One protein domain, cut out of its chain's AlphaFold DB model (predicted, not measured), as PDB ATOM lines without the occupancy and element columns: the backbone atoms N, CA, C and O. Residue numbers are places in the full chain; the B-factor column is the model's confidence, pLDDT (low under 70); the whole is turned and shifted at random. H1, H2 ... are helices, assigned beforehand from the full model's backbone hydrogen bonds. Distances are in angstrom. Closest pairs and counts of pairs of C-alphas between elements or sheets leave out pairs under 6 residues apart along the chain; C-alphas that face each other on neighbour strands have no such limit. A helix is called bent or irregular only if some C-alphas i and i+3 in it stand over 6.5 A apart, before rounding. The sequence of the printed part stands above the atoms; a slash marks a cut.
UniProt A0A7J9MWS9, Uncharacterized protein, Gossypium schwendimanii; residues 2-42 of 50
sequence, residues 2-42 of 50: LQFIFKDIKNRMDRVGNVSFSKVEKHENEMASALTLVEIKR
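What this domain is: This is residues 2 to 42 of the 50 residues of an uncharacterized protein of Gossypium schwendimanii (UniProt A0A7J9MWS9). Two separate helices, H1 and H2, make the two legs of an open arch, and the long link of residues 17 to 29 bridges from the end of H1 to the beginning of H2. The space between the legs is empty, and the two helices form no common core. The printed part has 41 residues with two named helices, H1 then H2, and no named strand; the class is all helix, with 27 residues in the helices. The whole is only just extended, close to loose, with a radius of gyration of the C-alphas of 13.7 A, and the C-alphas span 31 by 23 by 16 A.

Where its parts are: H1 covers residues 2 to 16 and measures 21.5 A from first to last C-alpha. It begins at C-alpha 2 (115.692, 107.260, 161.453) and ends at C-alpha 16 (128.894, 99.737, 146.236). Residues 17 to 29 follow, with no named element; C-alpha 21 is at (134.576, 104.767, 157.321). H2 covers residues 30 to 41 and measures 16.4 A, ending at C-alpha 41 (121.290, 129.319, 153.214).

How they stand to each other: H1 and H2 are apart, with no C-alpha of the one within 8 A of the other. The link between them is long, with 13 residues. Residues 2 to 42 stand free, of which 2 to 16 belong to H1 and 30 to 41 belong to H2: each of their C-alphas has within 10 A only C-alphas fewer than 8 residues along the chain from it. In H1 and H2 every O i to N i+4 pair is within hydrogen-bond range. Neither helix is bent.

The domain as a whole: The two C-alphas farthest apart, those of Asn 18 and Lys 41, are 34.3 A from each other. The C-alphas of Leu 2 and Arg 42, the first and last printed residues, are 24.6 A apart. The printed part has no cut. Its mean pLDDT is 86.3, and residues 26 to 28, in the long link, are under 70.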
ATOM      1  N   LEU A   2     114.296 107.719 161.325       85.31
ATOM      2  CA  LEU A   2     115.692 107.260 161.453       85.31
ATOM      3  C   LEU A   2     115.932 105.820 160.948       85.31
ATOM      4  O   LEU A   2     116.884 105.564 160.223       85.31
ATOM      5  N   GLN A   3     115.015 104.895 161.256       90.62
ATOM      6  CA  GLN A   3     115.072 103.507 160.768       90.62
ATOM      7  C   GLN A   3     115.047 103.409 159.232       90.62
ATOM      8  O   GLN A   3     115.710 102.551 158.658       90.62
ATOM      9  N   PHE A   4     114.310 104.302 158.562       94.25
ATOM     10  CA  PHE A   4     114.262 104.357 157.100       94.25
ATOM     11  C   PHE A   4     115.598 104.838 156.523       94.25
ATOM     12  O   PHE A   4     116.106 104.234 155.586       94.25
ATOM     13  N   ILE A   5     116.201 105.864 157.135       93.38
ATOM     14  CA  ILE A   5     117.506 106.400 156.727       93.38
ATOM     15  C   ILE A   5     118.591 105.323 156.837       93.38
ATOM     16  O   ILE A   5     119.323 105.094 155.881       93.38
ATOM     17  N   PHE A   6     118.668 104.607 157.963       93.50
ATOM     18  CA  PHE A   6     119.665 103.543 158.117       93.50
ATOM     19  C   PHE A   6     119.449 102.377 157.153       93.50
ATOM     20  O   PHE A   6     120.421 101.824 156.641       93.50
ATOM     21  N   LYS A   7     118.191 102.023 156.863       95.44
ATOM     22  CA  LYS A   7     117.878 101.016 155.845       95.44
ATOM     23  C   LYS A   7     118.350 101.456 154.455       95.44
ATOM     24  O   LYS A   7     118.927 100.645 153.740       95.44
ATOM     25  N   ASP A   8     118.139 102.719 154.086       94.94
ATOM     26  CA  ASP A   8     118.599 103.257 152.801       94.94
ATOM     27  C   ASP A   8     120.131 103.279 152.703       94.94
ATOM     28  O   ASP A   8     120.690 102.810 151.712       94.94
ATOM     29  N   ILE A   9     120.820 103.735 153.756       91.62
ATOM     30  CA  ILE A   9     122.290 103.711 153.825       91.62
ATOM     31  C   ILE A   9     122.809 102.282 153.638       91.62
ATOM     32  O   ILE A   9     123.681 102.064 152.797       91.62
ATOM     33  N   LYS A  10     122.236 101.303 154.351       91.75
ATOM     34  CA  LYS A  10     122.619  99.890 154.225       91.75
ATOM     35  C   LYS A  10     122.445  99.381 152.791       91.75
ATOM     36  O   LYS A  10     123.392  98.862 152.214       91.75
ATOM     37  N   ASN A  11     121.279  99.616 152.187       93.62
ATOM     38  CA  ASN A  11     121.010  99.200 150.809       93.62
ATOM     39  C   ASN A  11     122.006  99.802 149.804       93.62
ATOM     40  O   ASN A  11     122.339  99.163 148.807       93.62
ATOM     41  N   ARG A  12     122.459 101.044 150.023       92.31
ATOM     42  CA  ARG A  12     123.458 101.697 149.164       92.31
ATOM     43  C   ARG A  12     124.852 101.121 149.370       92.31
ATOM     44  O   ARG A  12     125.543 100.896 148.384       92.31
ATOM     45  N   MET A  13     125.245 100.859 150.614       92.44
ATOM     46  CA  MET A  13     126.520 100.202 150.912       92.44
ATOM     47  C   MET A  13     126.594  98.829 150.242       92.44
ATOM     48  O   MET A  13     127.557  98.556 149.534       92.44
ATOM     49  N   ASP A  14     125.528  98.029 150.353       91.75
ATOM     50  CA  ASP A  14     125.447  96.696 149.741       91.75
ATOM     51  C   ASP A  14     125.615  96.738 148.205       91.75
ATOM     52  O   ASP A  14     126.099  95.780 147.608       91.75
ATOM     53  N   ARG A  15     125.254  97.855 147.549       93.38
ATOM     54  CA  ARG A  15     125.429  98.056 146.097       93.38
ATOM     55  C   ARG A  15     126.848  98.453 145.690       93.38
ATOM     56  O   ARG A  15     127.261  98.128 144.583       93.38
ATOM     57  N   VAL A  16     127.549  99.209 146.533       89.88
ATOM     58  CA  VAL A  16     128.894  99.737 146.236       89.88
ATOM     59  C   VAL A  16     129.984  98.750 146.676       89.88
ATOM     60  O   VAL A  16     131.098  98.790 146.158       89.88
ATOM     61  N   GLY A  17     129.656  97.817 147.576       86.62
ATOM     62  CA  GLY A  17     130.569  96.796 148.083       86.62
ATOM     63  C   GLY A  17     131.229  97.225 149.393       86.62
ATOM     64  O   GLY A  17     130.586  97.811 150.263       86.62
ATOM     65  N   ASN A  18     132.516  96.918 149.562       88.00
ATOM     66  CA  ASN A  18     133.227  97.239 150.799       88.00
ATOM     67  C   ASN A  18     133.431  98.753 150.947       88.00
ATOM     68  O   ASN A  18     134.167  99.372 150.182       88.00
ATOM     69  N   VAL A  19     132.817  99.327 151.981       87.06
ATOM     70  CA  VAL A  19     132.957 100.738 152.361       87.06
ATOM     71  C   VAL A  19     133.721 100.823 153.680       87.06
ATOM     72  O   VAL A  19     133.333 100.203 154.670       87.06
ATOM     73  N   SER A  20     134.793 101.611 153.711       88.50
ATOM     74  CA  SER A  20     135.530 101.937 154.936       88.50
ATOM     75  C   SER A  20     135.156 103.336 155.413       88.50
ATOM     76  O   SER A  20     135.102 104.273 154.621       88.50
ATOM     77  N   PHE A  21     134.908 103.482 156.713       85.06
ATOM     78  CA  PHE A  21     134.576 104.767 157.321       85.06
ATOM     79  C   PHE A  21     135.782 105.321 158.070       85.06
ATOM     80  O   PHE A  21     136.357 104.636 158.914       85.06
ATOM     81  N   SER A  22     136.116 106.580 157.811       86.44
ATOM     82  CA  SER A  22     137.046 107.361 158.620       86.44
ATOM     83  C   SER A  22     136.293 108.511 159.272       86.44
ATOM     84  O   SER A  22     135.550 109.239 158.608       86.44
ATOM     85  N   LYS A  23     136.489 108.696 160.576       84.25
ATOM     86  CA  LYS A  23     136.036 109.906 161.256       84.25
ATOM     87  C   LYS A  23     137.111 110.968 161.065       84.25
ATOM     88  O   LYS A  23     138.201 110.819 161.599       84.25
ATOM     89  N   VAL A  24     136.787 112.002 160.305       79.50
ATOM     90  CA  VAL A  24     137.635 113.186 160.161       79.50
ATOM     91  C   VAL A  24     137.390 114.155 161.313       79.50
ATOM     92  O   VAL A  24     136.259 114.262 161.814       79.50
ATOM     93  N   GLU A  25     138.441 114.838 161.757       77.06
ATOM     94  CA  GLU A  25     138.299 115.904 162.747       77.06
ATOM     95  C   GLU A  25     137.687 117.163 162.113       77.06
ATOM     96  O   GLU A  25     137.538 117.295 160.892       77.06
ATOM     97  N   LYS A  26     137.237 118.089 162.965       62.09
ATOM     98  CA  LYS A  26     136.597 119.327 162.515       62.09
ATOM     99  C   LYS A  26     137.581 120.066 161.595       62.09
ATOM    100  O   LYS A  26     138.699 120.319 162.016       62.09
ATOM    101  N   HIS A  27     137.122 120.441 160.394       59.38
ATOM    102  CA  HIS A  27     137.839 121.197 159.345       59.38
ATOM    103  C   HIS A  27     138.581 120.407 158.253       59.38
ATOM    104  O   HIS A  27     138.977 121.022 157.272       59.38
ATOM    105  N   GLU A  28     138.672 119.076 158.296       64.81
ATOM    106  CA  GLU A  28     139.370 118.339 157.217       64.81
ATOM    107  C   GLU A  28     138.545 118.185 155.924       64.81
ATOM    108  O   GLU A  28     139.082 117.841 154.874       64.81
ATOM    109  N   ASN A  29     137.237 118.467 155.964       78.94
ATOM    110  CA  ASN A  29     136.380 118.491 154.776       78.94
ATOM    111  C   ASN A  29     135.683 119.849 154.626       78.94
ATOM    112  O   ASN A  29     134.471 120.006 154.839       78.94
ATOM    113  N   GLU A  30     136.490 120.856 154.292       84.19
ATOM    114  CA  GLU A  30     136.044 122.232 154.064       84.19
ATOM    115  C   GLU A  30     134.995 122.310 152.952       84.19
ATOM    116  O   GLU A  30     134.009 123.033 153.089       84.19
ATOM    117  N   MET A  31     135.149 121.505 151.893       85.06
ATOM    118  CA  MET A  31     134.203 121.462 150.780       85.06
ATOM    119  C   MET A  31     132.825 120.976 151.236       85.06
ATOM    120  O   MET A  31     131.844 121.691 151.048       85.06
ATOM    121  N   ALA A  32     132.724 119.818 151.896       84.44
ATOM    122  CA  ALA A  32     131.440 119.327 152.406       84.44
ATOM    123  C   ALA A  32     130.790 120.319 153.385       84.44
ATOM    124  O   ALA A  32     129.571 120.514 153.366       84.44
ATOM    125  N   SER A  33     131.603 120.990 154.204       84.06
ATOM    126  CA  SER A  33     131.132 122.019 155.136       84.06
ATOM    127  C   SER A  33     130.566 123.239 154.400       84.06
ATOM    128  O   SER A  33     129.466 123.697 154.719       84.06
ATOM    129  N   ALA A  34     131.272 123.738 153.381       87.06
ATOM    130  CA  ALA A  34     130.829 124.858 152.556       87.06
ATOM    131  C   ALA A  34     129.540 124.523 151.794       87.06
ATOM    132  O   ALA A  34     128.606 125.325 151.783       87.06
ATOM    133  N   LEU A  35     129.453 123.318 151.225       85.62
ATOM    134  CA  LEU A  35     128.263 122.845 150.515       85.62
ATOM    135  C   LEU A  35     127.052 122.738 151.444       85.62
ATOM    136  O   LEU A  35     125.969 123.212 151.103       85.62
ATOM    137  N   THR A  36     127.249 122.203 152.650       86.69
ATOM    138  CA  THR A  36     126.196 122.138 153.674       86.69
ATOM    139  C   THR A  36     125.714 123.539 154.053       86.69
ATOM    140  O   THR A  36     124.510 123.790 154.102       86.69
ATOM    141  N   LEU A  37     126.636 124.482 154.277       87.81
ATOM    142  CA  LEU A  37     126.295 125.867 154.610       87.81
ATOM    143  C   LEU A  37     125.493 126.547 153.495       87.81
ATOM    144  O   LEU A  37     124.553 127.296 153.769       87.81
ATOM    145  N   VAL A  38     125.876 126.307 152.245       88.69
ATOM    146  CA  VAL A  38     125.201 126.853 151.068       88.69
ATOM    147  C   VAL A  38     123.784 126.303 150.944       88.69
ATOM    148  O   VAL A  38     122.865 127.099 150.777       88.69
ATOM    149  N   GLU A  39     123.588 124.994 151.093       87.12
ATOM    150  CA  GLU A  39     122.258 124.373 151.028       87.12
ATOM    151  C   GLU A  39     121.348 124.857 152.171       87.12
ATOM    152  O   GLU A  39     120.168 125.119 151.950       87.12
ATOM    153  N   ILE A  40     121.894 125.074 153.377       88.94
ATOM    154  CA  ILE A  40     121.143 125.679 154.494       88.94
ATOM    155  C   ILE A  40     120.693 127.105 154.148       88.94
ATOM    156  O   ILE A  40     119.555 127.484 154.423       88.94
ATOM    157  N   LYS A  41     121.583 127.917 153.561       89.56
ATOM    158  CA  LYS A  41     121.290 129.319 153.214       89.56
ATOM    159  C   LYS A  41     120.393 129.453 151.984       89.56
ATOM    160  O   LYS A  41     119.672 130.441 151.865       89.56
ATOM    161  N   ARG A  42     120.487 128.513 151.045       86.38
ATOM    162  CA  ARG A  42     119.776 128.499 149.762       86.38
ATOM    163  C   ARG A  42     119.337 127.064 149.444       86.38
ATOM    164  O   ARG A  42     120.014 126.381 148.675       86.38
TER     165      ARG A  42